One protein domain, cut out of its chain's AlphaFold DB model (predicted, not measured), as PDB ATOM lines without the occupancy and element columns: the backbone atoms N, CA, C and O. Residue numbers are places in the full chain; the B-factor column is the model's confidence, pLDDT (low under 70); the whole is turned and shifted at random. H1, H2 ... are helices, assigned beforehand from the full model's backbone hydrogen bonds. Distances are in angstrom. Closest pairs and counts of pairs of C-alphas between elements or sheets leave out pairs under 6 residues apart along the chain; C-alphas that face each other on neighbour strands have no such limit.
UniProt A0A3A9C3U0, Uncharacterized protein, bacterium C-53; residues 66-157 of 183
ATOM      1  N   LYS A  66      62.580  -9.165   2.108       52.25
ATOM      2  CA  LYS A  66      61.956  -9.626   3.361       52.25
ATOM      3  C   LYS A  66      60.909  -8.645   3.911       52.25
ATOM      4  O   LYS A  66      59.802  -9.080   4.221       52.25
ATOM      5  N   GLY A  67      61.214  -7.346   3.987       57.25
ATOM      6  CA  GLY A  67      60.271  -6.309   4.435       57.25
ATOM      7  C   GLY A  67      59.056  -6.190   3.510       57.25
ATOM      8  O   GLY A  67      57.912  -6.168   3.967       57.25
ATOM      9  N   ASN A  68      59.290  -6.259   2.199       71.38
ATOM     10  CA  ASN A  68      58.231  -6.297   1.195       71.38
ATOM     11  C   ASN A  68      57.360  -7.560   1.314       71.38
ATOM     12  O   ASN A  68      56.135  -7.464   1.232       71.38
ATOM     13  N   ARG A  69      57.940  -8.739   1.569       73.38
ATOM     14  CA  ARG A  69      57.177  -9.983   1.785       73.38
ATOM     15  C   ARG A  69      56.268  -9.902   3.007       73.38
ATOM     16  O   ARG A  69      55.106 -10.291   2.912       73.38
ATOM     17  N   ILE A  70      56.775  -9.390   4.129       79.50
ATOM     18  CA  ILE A  70      55.989  -9.220   5.361       79.50
ATOM     19  C   ILE A  70      54.808  -8.280   5.101       79.50
ATOM     20  O   ILE A  70      53.669  -8.643   5.393       79.50
ATOM     21  N   ALA A  71      55.050  -7.141   4.446       80.62
ATOM     22  CA  ALA A  71      53.996  -6.191   4.102       80.62
ATOM     23  C   ALA A  71      52.899  -6.823   3.224       80.62
ATOM     24  O   ALA A  71      51.710  -6.702   3.526       80.62
ATOM     25  N   TRP A  72      53.268  -7.560   2.169       83.62
ATOM     26  CA  TRP A  72      52.285  -8.228   1.305       83.62
ATOM     27  C   TRP A  72      51.524  -9.353   2.017       83.62
ATOM     28  O   TRP A  72      50.333  -9.537   1.762       83.62
ATOM     29  N   GLN A  73      52.166 -10.070   2.943       86.81
ATOM     30  CA  GLN A  73      51.491 -11.068   3.776       86.81
ATOM     31  C   GLN A  73      50.478 -10.435   4.729       86.81
ATOM     32  O   GLN A  73      49.390 -10.984   4.902       86.81
ATOM     33  N   GLU A  74      50.814  -9.305   5.348       86.56
ATOM     34  CA  GLU A  74      49.895  -8.583   6.229       86.56
ATOM     35  C   GLU A  74      48.696  -8.036   5.457       86.56
ATOM     36  O   GLU A  74      47.556  -8.246   5.876       86.56
ATOM     37  N   ILE A  75      48.932  -7.416   4.295       86.12
ATOM     38  CA  ILE A  75      47.866  -6.935   3.406       86.12
ATOM     39  C   ILE A  75      46.948  -8.097   3.008       86.12
ATOM     40  O   ILE A  75      45.728  -7.991   3.137       86.12
ATOM     41  N   TYR A  76      47.519  -9.228   2.584       89.06
ATOM     42  CA  TYR A  76      46.743 -10.408   2.207       89.06
ATOM     43  C   TYR A  76      45.901 -10.945   3.371       89.06
ATOM     44  O   TYR A  76      44.691 -11.125   3.215       89.06
ATOM     45  N   ARG A  77      46.505 -11.157   4.551       89.56
ATOM     46  CA  ARG A  77      45.790 -11.636   5.750       89.56
ATOM     47  C   ARG A  77      44.644 -10.709   6.116       89.56
ATOM     48  O   ARG A  77      43.530 -11.170   6.346       89.56
ATOM     49  N   ARG A  78      44.902  -9.405   6.101       87.31
ATOM     50  CA  ARG A  78      43.903  -8.392   6.409       87.31
ATOM     51  C   ARG A  78      42.719  -8.449   5.443       87.31
ATOM     52  O   ARG A  78      41.580  -8.520   5.901       87.31
ATOM     53  N   CYS A  79      42.975  -8.499   4.135       85.81
ATOM     54  CA  CYS A  79      41.914  -8.626   3.137       85.81
ATOM     55  C   CYS A  79      41.114  -9.926   3.309       85.81
ATOM     56  O   CYS A  79      39.888  -9.921   3.165       85.81
ATOM     57  N   VAL A  80      41.775 -11.037   3.647       88.75
ATOM     58  CA  VAL A  80      41.104 -12.314   3.932       88.75
ATOM     59  C   VAL A  80      40.202 -12.199   5.163       88.75
ATOM     60  O   VAL A  80      39.039 -12.607   5.106       88.75
ATOM     61  N   ASP A  81      40.701 -11.626   6.253       89.06
ATOM     62  CA  ASP A  81      39.955 -11.473   7.503       89.06
ATOM     63  C   ASP A  81      38.745 -10.557   7.343       89.06
ATOM     64  O   ASP A  81      37.663 -10.864   7.846       89.06
ATOM     65  N   GLU A  82      38.898  -9.454   6.619       86.94
ATOM     66  CA  GLU A  82      37.805  -8.532   6.313       86.94
ATOM     67  C   GLU A  82      36.738  -9.223   5.457       86.94
ATOM     68  O   GLU A  82      35.560  -9.209   5.818       86.94
ATOM     69  N   THR A  83      37.150  -9.957   4.418       84.50
ATOM     70  CA  THR A  83      36.231 -10.739   3.573       84.50
ATOM     71  C   THR A  83      35.495 -11.827   4.373       84.50
ATOM     72  O   THR A  83      34.325 -12.114   4.105       84.50
ATOM     73  N   ARG A  84      36.142 -12.426   5.387       82.50
ATOM     74  CA  ARG A  84      35.556 -13.462   6.266       82.50
ATOM     75  C   ARG A  84      34.629 -12.911   7.349       82.50
ATOM     76  O   ARG A  84      33.639 -13.566   7.686       82.50
ATOM     77  N   LYS A  85      34.943 -11.748   7.929       81.19
ATOM     78  CA  LYS A  85      34.141 -11.105   8.995       81.19
ATOM     79  C   LYS A  85      32.762 -10.684   8.503       81.19
ATOM     80  O   LYS A  85      31.808 -10.606   9.275       81.19
ATOM     81  N   GLU A  86      32.640 -10.484   7.205       69.31
ATOM     82  CA  GLU A  86      31.446 -10.023   6.528       69.31
ATOM     83  C   GLU A  86      30.414 -11.173   6.349       69.31
ATOM     84  O   GLU A  86      30.028 -11.536   5.235       69.31
ATOM     85  N   LYS A  87      29.981 -11.784   7.469       57.94
ATOM     86  CA  LYS A  87      29.119 -12.990   7.549       57.94
ATOM     87  C   LYS A  87      27.640 -12.762   7.200       57.94
ATOM     88  O   LYS A  87      26.936 -13.724   6.923       57.94
ATOM     89  N   LYS A  88      27.156 -11.516   7.223       57.84
ATOM     90  CA  LYS A  88      25.727 -11.166   7.068       57.84
ATOM     91  C   LYS A  88      25.371 -10.583   5.693       57.84
ATOM     92  O   LYS A  88      24.485  -9.742   5.608       57.84
ATOM     93  N   SER A  89      26.055 -10.980   4.616       58.97
ATOM     94  CA  SER A  89      25.652 -10.554   3.268       58.97
ATOM     95  C   SER A  89      25.143 -11.725   2.434       58.97
ATOM     96  O   SER A  89      25.671 -12.834   2.508       58.97
ATOM     97  N   SER A  90      24.160 -11.446   1.576       62.34
ATOM     98  CA  SER A  90      23.600 -12.351   0.558       62.34
ATOM     99  C   SER A  90      24.630 -12.890  -0.449       62.34
ATOM    100  O   SER A  90      24.290 -13.700  -1.301       62.34
ATOM    101  N   ARG A  91      25.898 -12.468  -0.343       74.19
ATOM    102  CA  ARG A  91      27.014 -12.817  -1.234       74.19
ATOM    103  C   ARG A  91      28.061 -13.698  -0.547       74.19
ATOM    104  O   ARG A  91      29.236 -13.672  -0.904       74.19
ATOM    105  N   HIS A  92      27.668 -14.449   0.483       82.94
ATOM    106  CA  HIS A  92      28.591 -15.320   1.216       82.94
ATOM    107  C   HIS A  92      29.253 -16.376   0.309       82.94
ATOM    108  O   HIS A  92      30.448 -16.633   0.441       82.94
ATOM    109  N   SER A  93      28.515 -16.931  -0.659       85.12
ATOM    110  CA  SER A  93      29.054 -17.860  -1.665       85.12
ATOM    111  C   SER A  93      30.170 -17.229  -2.499       85.12
ATOM    112  O   SER A  93      31.232 -17.831  -2.664       85.12
ATOM    113  N   ASP A  94      29.957 -16.001  -2.970       89.06
ATOM    114  CA  ASP A  94      30.891 -15.274  -3.833       89.06
ATOM    115  C   ASP A  94      32.171 -14.921  -3.075       89.06
ATOM    116  O   ASP A  94      33.269 -15.101  -3.596       89.06
ATOM    117  N   LYS A  95      32.036 -14.524  -1.803       88.75
ATOM    118  CA  LYS A  95      33.164 -14.305  -0.885       88.75
ATOM    119  C   LYS A  95      34.004 -15.558  -0.716       88.75
ATOM    120  O   LYS A  95      35.222 -15.516  -0.864       88.75
ATOM    121  N   MET A  96      33.365 -16.690  -0.428       90.50
ATOM    122  CA  MET A  96      34.079 -17.955  -0.250       90.50
ATOM    123  C   MET A  96      34.742 -18.413  -1.549       90.50
ATOM    124  O   MET A  96      35.852 -18.945  -1.507       90.50
ATOM    125  N   LYS A  97      34.107 -18.173  -2.703       92.44
ATOM    126  CA  LYS A  97      34.716 -18.425  -4.013       92.44
ATOM    127  C   LYS A  97      35.946 -17.538  -4.229       92.44
ATOM    128  O   LYS A  97      37.007 -18.068  -4.549       92.44
ATOM    129  N   ALA A  98      35.834 -16.231  -3.985       92.12
ATOM    130  CA  ALA A  98      36.934 -15.278  -4.122       92.12
ATOM    131  C   ALA A  98      38.117 -15.654  -3.220       92.12
ATOM    132  O   ALA A  98      39.252 -15.724  -3.682       92.12
ATOM    133  N   LEU A  99      37.850 -16.007  -1.961       93.06
ATOM    134  CA  LEU A  99      38.877 -16.456  -1.021       93.06
ATOM    135  C   LEU A  99      39.586 -17.734  -1.486       93.06
ATOM    136  O   LEU A  99      40.809 -17.810  -1.402       93.06
ATOM    137  N   ARG A 100      38.852 -18.721  -2.017       94.25
ATOM    138  CA  ARG A 100      39.469 -19.943  -2.567       94.25
ATOM    139  C   ARG A 100      40.347 -19.641  -3.777       94.25
ATOM    140  O   ARG A 100      41.412 -20.237  -3.908       94.25
ATOM    141  N   ILE A 101      39.907 -18.746  -4.659       94.44
ATOM    142  CA  ILE A 101      40.689 -18.343  -5.831       94.44
ATOM    143  C   ILE A 101      41.959 -17.614  -5.386       94.44
ATOM    144  O   ILE A 101      43.051 -17.986  -5.803       94.44
ATOM    145  N   ALA A 102      41.832 -16.646  -4.477       93.12
ATOM    146  CA  ALA A 102      42.965 -15.910  -3.926       93.12
ATOM    147  C   ALA A 102      43.975 -16.837  -3.237       93.12
ATOM    148  O   ALA A 102      45.179 -16.634  -3.360       93.12
ATOM    149  N   GLN A 103      43.501 -17.864  -2.529       94.50
ATOM    150  CA  GLN A 103      44.366 -18.873  -1.923       94.50
ATOM    151  C   GLN A 103      45.107 -19.698  -2.978       94.50
ATOM    152  O   GLN A 103      46.315 -19.862  -2.869       94.50
ATOM    153  N   LYS A 104      44.420 -20.162  -4.031       94.81
ATOM    154  CA  LYS A 104      45.072 -20.892  -5.131       94.81
ATOM    155  C   LYS A 104      46.182 -20.069  -5.784       94.81
ATOM    156  O   LYS A 104      47.268 -20.600  -5.981       94.81
ATOM    157  N   ILE A 105      45.925 -18.789  -6.062       93.31
ATOM    158  CA  ILE A 105      46.930 -17.882  -6.632       93.31
ATOM    159  C   ILE A 105      48.100 -17.719  -5.660       93.31
ATOM    160  O   ILE A 105      49.237 -17.917  -6.059       93.31
ATOM    161  N   ALA A 106      47.841 -17.423  -4.382       91.94
ATOM    162  CA  ALA A 106      48.894 -17.253  -3.374       91.94
ATOM    163  C   ALA A 106      49.719 -18.534  -3.125       91.94
ATOM    164  O   ALA A 106      50.848 -18.463  -2.641       91.94
ATOM    165  N   ASP A 107      49.164 -19.704  -3.437       90.81
ATOM    166  CA  ASP A 107      49.851 -20.997  -3.422       90.81
ATOM    167  C   ASP A 107      50.671 -21.270  -4.695       90.81
ATOM    168  O   ASP A 107      51.255 -22.343  -4.795       90.81
ATOM    169  N   GLY A 108      50.701 -20.351  -5.666       88.06
ATOM    170  CA  GLY A 108      51.380 -20.552  -6.953       88.06
ATOM    171  C   GLY A 108      50.635 -21.499  -7.902       88.06
ATOM    172  O   GLY A 108      51.169 -21.922  -8.924       88.06
ATOM    173  N   LYS A 109      49.383 -21.870  -7.597       91.38
ATOM    174  CA  LYS A 109      48.607 -22.783  -8.447       91.38
ATOM    175  C   LYS A 109      48.045 -22.037  -9.649       91.38
ATOM    176  O   LYS A 109      47.538 -20.925  -9.523       91.38
ATOM    177  N   LYS A 110      48.026 -22.706 -10.805       89.69
ATOM    178  CA  LYS A 110      47.366 -22.191 -12.011       89.69
ATOM    179  C   LYS A 110      45.860 -22.044 -11.778       89.69
ATOM    180  O   LYS A 110      45.191 -22.965 -11.300       89.69
ATOM    181  N   VAL A 111      45.333 -20.883 -12.140       92.56
ATOM    182  CA  VAL A 111      43.916 -20.525 -12.041       92.56
ATOM    183  C   VAL A 111      43.407 -20.149 -13.433       92.56
ATOM    184  O   VAL A 111      44.171 -19.712 -14.288       92.56
ATOM    185  N   SER A 112      42.119 -20.378 -13.698       95.00
ATOM    186  CA  SER A 112      41.518 -19.994 -14.977       95.00
ATOM    187  C   SER A 112      41.420 -18.467 -15.103       95.00
ATOM    188  O   SER A 112      41.171 -17.779 -14.114       95.00
ATOM    189  N   SER A 113      41.525 -17.923 -16.320       93.38
ATOM    190  CA  SER A 113      41.411 -16.470 -16.542       93.38
ATOM    191  C   SER A 113      40.079 -15.900 -16.043       93.38
ATOM    192  O   SER A 113      40.041 -14.800 -15.509       93.38
ATOM    193  N   LYS A 114      38.992 -16.680 -16.142       93.81
ATOM    194  CA  LYS A 114      37.665 -16.296 -15.633       93.81
ATOM    195  C   LYS A 114      37.638 -16.162 -14.111       93.81
ATOM    196  O   LYS A 114      36.962 -15.287 -13.581       93.81
ATOM    197  N   ASP A 115      38.347 -17.036 -13.400       92.88
ATOM    198  CA  ASP A 115      38.433 -16.978 -11.941       92.88
ATOM    199  C   ASP A 115      39.342 -15.830 -11.480       92.88
ATOM    200  O   ASP A 115      39.026 -15.165 -10.493       92.88
ATOM    201  N   GLU A 116      40.432 -15.548 -12.203       89.94
ATOM    202  CA  GLU A 116      41.254 -14.360 -11.946       89.94
ATOM    203  C   GLU A 116      40.470 -13.065 -12.164       89.94
ATOM    204  O   GLU A 116      40.506 -12.176 -11.314       89.94
ATOM    205  N   GLU A 117      39.722 -12.978 -13.265       93.31
ATOM    206  CA  GLU A 117      38.879 -11.824 -13.565       93.31
ATOM    207  C   GLU A 117      37.782 -11.650 -12.509       93.31
ATOM    208  O   GLU A 117      37.584 -10.545 -12.004       93.31
ATOM    209  N   PHE A 118      37.136 -12.743 -12.091       93.19
ATOM    210  CA  PHE A 118      36.178 -12.724 -10.987       93.19
ATOM    211  C   PHE A 118      36.809 -12.191  -9.695       93.19
ATOM    212  O   PHE A 118      36.218 -11.345  -9.024       93.19
ATOM    213  N   LEU A 119      38.011 -12.659  -9.337       92.31
ATOM    214  CA  LEU A 119      38.697 -12.179  -8.140       92.31
ATOM    215  C   LEU A 119      39.065 -10.698  -8.261       92.31
ATOM    216  O   LEU A 119      38.916  -9.964  -7.290       92.31
ATOM    217  N   MET A 120      39.510 -10.254  -9.433       92.62
ATOM    218  CA  MET A 120      39.853  -8.857  -9.689       92.62
ATOM    219  C   MET A 120      38.622  -7.944  -9.592       92.62
ATOM    220  O   MET A 120      38.696  -6.886  -8.969       92.62
ATOM    221  N   GLN A 121      37.480  -8.375 -10.135       91.31
ATOM    222  CA  GLN A 121      36.197  -7.676  -9.999       91.31
ATOM    223  C   GLN A 121      35.704  -7.654  -8.546       91.31
ATOM    224  O   GLN A 121      35.111  -6.668  -8.110       91.31
ATOM    225  N   PHE A 122      35.953  -8.726  -7.790       90.12
ATOM    226  CA  PHE A 122      35.579  -8.816  -6.381       90.12
ATOM    227  C   PHE A 122      36.462  -7.928  -5.490       90.12
ATOM    228  O   PHE A 122      35.955  -7.163  -4.672       90.12
ATOM    229  N   SER A 123      37.785  -8.039  -5.622       88.81
ATOM    230  CA  SER A 123      38.770  -7.240  -4.894       88.81
ATOM    231  C   SER A 123      40.125  -7.253  -5.601       88.81
ATOM    232  O   SER A 123      40.906  -8.204  -5.504       88.81
ATOM    233  N   VAL A 124      40.445  -6.129  -6.247       90.31
ATOM    234  CA  VAL A 124      41.745  -5.888  -6.894       90.31
ATOM    235  C   VAL A 124      42.900  -6.023  -5.897       90.31
ATOM    236  O   VAL A 124      43.946  -6.572  -6.234       90.31
ATOM    237  N   VAL A 125      42.712  -5.560  -4.657       88.31
ATOM    238  CA  VAL A 125      43.753  -5.605  -3.619       88.31
ATOM    239  C   VAL A 125      44.050  -7.048  -3.210       88.31
ATOM    240  O   VAL A 125      45.216  -7.427  -3.115       88.31
ATOM    241  N   LEU A 126      43.012  -7.872  -3.032       90.06
ATOM    242  CA  LEU A 126      43.173  -9.286  -2.691       90.06
ATOM    243  C   LEU A 126      43.862 -10.060  -3.824       90.06
ATOM    244  O   LEU A 126      44.751 -10.868  -3.558       90.06
ATOM    245  N   TRP A 127      43.494  -9.783  -5.077       92.31
ATOM    246  CA  TRP A 127      44.153 -10.350  -6.257       92.31
ATOM    247  C   TRP A 127      45.635  -9.958  -6.342       92.31
ATOM    248  O   TRP A 127      46.496 -10.829  -6.477       92.31
ATOM    249  N   ALA A 128      45.947  -8.666  -6.213       88.69
ATOM    250  CA  ALA A 128      47.315  -8.162  -6.319       88.69
ATOM    251  C   ALA A 128      48.211  -8.723  -5.207       88.69
ATOM    252  O   ALA A 128      49.326  -9.172  -5.475       88.69
ATOM    253  N   ALA A 129      47.700  -8.764  -3.972       88.38
ATOM    254  CA  ALA A 129      48.415  -9.348  -2.846       88.38
ATOM    255  C   ALA A 129      48.665 -10.851  -3.058       88.38
ATOM    256  O   ALA A 129      49.787 -11.314  -2.859       88.38
ATOM    257  N   ALA A 130      47.664 -11.603  -3.531       90.31
ATOM    258  CA  ALA A 130      47.820 -13.025  -3.833       90.31
ATOM    259  C   ALA A 130      48.889 -13.278  -4.910       90.31
ATOM    260  O   ALA A 130      49.768 -14.113  -4.705       90.31
ATOM    261  N   ARG A 131      48.869 -12.527  -6.024       89.19
ATOM    262  CA  ARG A 131      49.894 -12.655  -7.079       89.19
ATOM    263  C   ARG A 131      51.282 -12.296  -6.574       89.19
ATOM    264  O   ARG A 131      52.247 -12.967  -6.921       89.19
ATOM    265  N   ARG A 132      51.402 -11.253  -5.752       87.75
ATOM    266  CA  ARG A 132      52.705 -10.846  -5.222       87.75
ATOM    267  C   ARG A 132      53.284 -11.890  -4.270       87.75
ATOM    268  O   ARG A 132      54.489 -12.108  -4.295       87.75
ATOM    269  N   LEU A 133      52.441 -12.563  -3.485       86.75
ATOM    270  CA  LEU A 133      52.860 -13.687  -2.646       86.75
ATOM    271  C   LEU A 133      53.292 -14.907  -3.462       86.75
ATOM    272  O   LEU A 133      54.265 -15.549  -3.080       86.75
ATOM    273  N   ALA A 134      52.608 -15.196  -4.570       89.19
ATOM    274  CA  ALA A 134      52.989 -16.269  -5.485       89.19
ATOM    275  C   ALA A 134      54.393 -16.037  -6.061       89.19
ATOM    276  O   ALA A 134      55.268 -16.878  -5.900       89.19
ATOM    277  N   LEU A 135      54.635 -14.838  -6.603       86.38
ATOM    278  CA  LEU A 135      55.937 -14.449  -7.157       86.38
ATOM    279  C   LEU A 135      57.066 -14.531  -6.121       86.38
ATOM    280  O   LEU A 135      58.176 -14.930  -6.434       86.38
ATOM    281  N   LEU A 136      56.795 -14.145  -4.872       83.00
ATOM    282  CA  LEU A 136      57.793 -14.234  -3.805       83.00
ATOM    283  C   LEU A 136      58.106 -15.685  -3.416       83.00
ATOM    284  O   LEU A 136      59.235 -15.959  -3.029       83.00
ATOM    285  N   LYS A 137      57.133 -16.601  -3.509       82.94
ATOM    286  CA  LYS A 137      57.379 -18.034  -3.296       82.94
ATOM    287  C   LYS A 137      58.211 -18.634  -4.425       82.94
ATOM    288  O   LYS A 137      59.139 -19.367  -4.126       82.94
ATOM    289  N   GLU A 138      57.914 -18.283  -5.675       81.38
ATOM    290  CA  GLU A 138      58.700 -18.724  -6.837       81.38
ATOM    291  C   GLU A 138      60.165 -18.280  -6.705       81.38
ATOM    292  O   GLU A 138      61.062 -19.105  -6.825       81.38
ATOM    293  N   LEU A 139      60.417 -17.025  -6.314       78.88
ATOM    294  CA  LEU A 139      61.777 -16.532  -6.048       78.88
ATOM    295  C   LEU A 139      62.472 -17.260  -4.881       78.88
ATOM    296  O   LEU A 139      63.673 -17.519  -4.943       78.88
ATOM    297  N   ASP A 140      61.738 -17.577  -3.807       76.25
ATOM    298  CA  ASP A 140      62.268 -18.348  -2.673       76.25
ATOM    299  C   ASP A 140      62.618 -19.795  -3.097       76.25
ATOM    300  O   ASP A 140      63.567 -20.376  -2.571       76.25
ATOM    301  N   GLU A 141      61.853 -20.394  -4.016       75.56
ATOM    302  CA  GLU A 141      62.085 -21.745  -4.547       75.56
ATOM    303  C   GLU A 141      63.242 -21.780  -5.551       75.56
ATOM    304  O   GLU A 141      64.098 -22.656  -5.440       75.56
ATOM    305  N   GLU A 142      63.329 -20.808  -6.463       67.56
ATOM    306  CA  GLU A 142      64.455 -20.659  -7.397       67.56
ATOM    307  C   GLU A 142      65.780 -20.499  -6.652       67.56
ATOM    308  O   GLU A 142      66.758 -21.168  -6.978       67.56
ATOM    309  N   ARG A 143      65.799 -19.681  -5.594       64.94
ATOM    310  CA  ARG A 143      66.991 -19.493  -4.764       64.94
ATOM    311  C   ARG A 143      67.426 -20.784  -4.062       64.94
ATOM    312  O   ARG A 143      68.612 -21.087  -4.009       64.94
ATOM    313  N   LYS A 144      66.474 -21.556  -3.535       63.84
ATOM    314  CA  LYS A 144      66.777 -22.853  -2.909       63.84
ATOM    315  C   LYS A 144      67.251 -23.883  -3.927       63.84
ATOM    316  O   LYS A 144      68.105 -24.695  -3.602       63.84
ATOM    317  N   ALA A 145      66.696 -23.862  -5.137       63.09
ATOM    318  CA  ALA A 145      67.126 -24.745  -6.211       63.09
ATOM    319  C   ALA A 145      68.554 -24.420  -6.671       63.09
ATOM    320  O   ALA A 145      69.327 -25.346  -6.884       63.09
ATOM    321  N   SER A 146      68.929 -23.136  -6.760       58.12
ATOM    322  CA  SER A 146      70.311 -22.744  -7.070       58.12
ATOM    323  C   SER A 146      71.292 -23.075  -5.944       58.12
ATOM    324  O   SER A 146      72.385 -23.545  -6.227       58.12
ATOM    325  N   GLU A 147      70.897 -22.891  -4.678       57.00
ATOM    326  CA  GLU A 147      71.737 -23.259  -3.525       57.00
ATOM    327  C   GLU A 147      71.954 -24.792  -3.458       57.00
ATOM    328  O   GLU A 147      73.053 -25.244  -3.161       57.00
ATOM    329  N   ALA A 148      70.952 -25.600  -3.831       57.69
ATOM    330  CA  ALA A 148      71.065 -27.063  -3.878       57.69
ATOM    331  C   ALA A 148      71.827 -27.614  -5.109       57.69
ATOM    332  O   ALA A 148      72.267 -28.763  -5.089       57.69
ATOM    333  N   ASP A 149      71.944 -26.840  -6.193       50.03
ATOM    334  CA  ASP A 149      72.724 -27.209  -7.389       50.03
ATOM    335  C   ASP A 149      74.211 -26.834  -7.237       50.03
ATOM    336  O   ASP A 149      75.082 -27.512  -7.781       50.03
ATOM    337  N   GLU A 150      74.526 -25.803  -6.441       50.38
ATOM    338  CA  GLU A 150      75.907 -25.500  -6.039       50.38
ATOM    339  C   GLU A 150      76.475 -26.550  -5.068       50.38
ATOM    340  O   GLU A 150      77.595 -27.008  -5.290       50.38
ATOM    341  N   GLU A 151      75.698 -27.043  -4.092       43.53
ATOM    342  CA  GLU A 151      76.141 -28.136  -3.195       43.53
ATOM    343  C   GLU A 151      76.504 -29.426  -3.959       43.53
ATOM    344  O   GLU A 151      77.456 -30.115  -3.603       43.53
ATOM    345  N   LYS A 152      75.815 -29.733  -5.066       42.44
ATOM    346  CA  LYS A 152      76.136 -30.910  -5.896       42.44
ATOM    347  C   LYS A 152      77.380 -30.751  -6.764       42.44
ATOM    348  O   LYS A 152      77.944 -31.755  -7.188       42.44
ATOM    349  N   LYS A 153      77.796 -29.520  -7.066       41.47
ATOM    350  CA  LYS A 153      79.053 -29.269  -7.787       41.47
ATOM    351  C   LYS A 153      80.264 -29.262  -6.864       41.47
ATOM    352  O   LYS A 153      81.360 -29.556  -7.332       41.47
ATOM    353  N   GLU A 154      80.083 -28.943  -5.586       41.47
ATOM    354  CA  GLU A 154      81.175 -29.012  -4.613       41.47
ATOM    355  C   GLU A 154      81.519 -30.463  -4.229       41.47
ATOM    356  O   GLU A 154      82.704 -30.768  -4.123       41.47
ATOM    357  N   GLU A 155      80.548 -31.387  -4.159       40.84
ATOM    358  CA  GLU A 155      80.839 -32.813  -3.897       40.84
ATOM    359  C   GLU A 155      81.593 -33.517  -5.051       40.84
ATOM    360  O   GLU A 155      82.505 -34.297  -4.791       40.84
ATOM    361  N   ASP A 156      81.305 -33.207  -6.322       42.47
ATOM    362  CA  ASP A 156      81.995 -33.836  -7.477       42.47
ATOM    363  C   ASP A 156      83.447 -33.323  -7.650       42.47
ATOM    364  O   ASP A 156      84.288 -33.962  -8.283       42.47
ATOM    365  N   THR A 157      83.782 -32.166  -7.059       38.94
ATOM    366  CA  THR A 157      85.125 -31.570  -7.189       38.94
ATOM    367  C   THR A 157      86.099 -32.041  -6.095       38.94
ATOM    368  O   THR A 157      87.313 -31.976  -6.300       38.94
TER     369      THR A 157
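Overview. This is residues 66 to 157 of the 183 residues of an uncharacterized protein of bacterium C-53 (UniProt A0A3A9C3U0). A long helix, H4, has its first part packed into a small helical body, while its residues 139 to 157 stick out as a free arm that makes much of the length. In the body, H1 and H2 form a helical hairpin, the first part of H4 packs on both to make a bundle of three helices, and the short H3 packs crosswise on H2 and on the beginning of H4, away from H1. The printed part has 92 residues with four named helices, H1, H2, H3 and H4 in that order, and no named strand; the class is all helix. The whole is loose, with a radius of gyration of the C-alphas of 17.2 A, and a rod spanning 65 by 28 by 17 A.

Arrangement. H1, residues 66 to 85, touches H2, residues 92 to 106, with residues 80 to 84 alone, and H2 touches H1 with residues 95 to 99 alone. The closest C-alphas of this hairpin, those of Thr 83 and Lys 95, are 6.5 A apart, and the helices run opposite ways at a shallow tilt of 16 degrees. H3, residues 113 to 122, touches H2 at a steep tilt of 60 degrees, opposite ways; the closest C-alphas, those of Ala 98 and Leu 119, are 5.4 A apart. H1 and H3 are apart. H4, residues 124 to 157, touches H1 with its residues 125 to 136 alone, opposite ways at a steep tilt of 41 degrees, with the C-alphas of Tyr 76 and Ala 129 closest at 5.4 A. H4 touches H2 with residues 126 to 134 alone, the same way at a shallow tilt of 26 degrees; the closest C-alphas, those of Ala 106 and Ala 130, are 4.4 A apart. H4 touches H3 with residues 126 to 127 alone, at a steep tilt of 51 degrees, and the C-alphas of Met 120 and Trp 127 are closest at 5.7 A. Each O i to N i+4 pair is within hydrogen-bond range in H1, H2 and H3, and 27 of 30 are in H4.

Along the chain. H1 begins at C-alpha 66, at (61.956, -9.626, 3.361), and measures 28.4 A from first to last C-alpha. H2 measures 20.9 A and H3 14.0 A. H4 runs 50.4 A, from C-alpha 124 at (41.745, -5.888, -6.894) to C-alpha 157 at (85.125, -31.570, -7.189).

Size, cuts and confidence. The C-alphas farthest apart, those of Ser 90 and Thr 157, are 64.9 A apart. Without residues 139 to 157, the body spans 38 by 25 by 16 A. The printed part has no cut; the link from H3 to H4 is tight and the other two are short. The mean pLDDT of the printed part is 79.4, and residues 66 to 67, 86 to 90 and 142 to 157 are under 70.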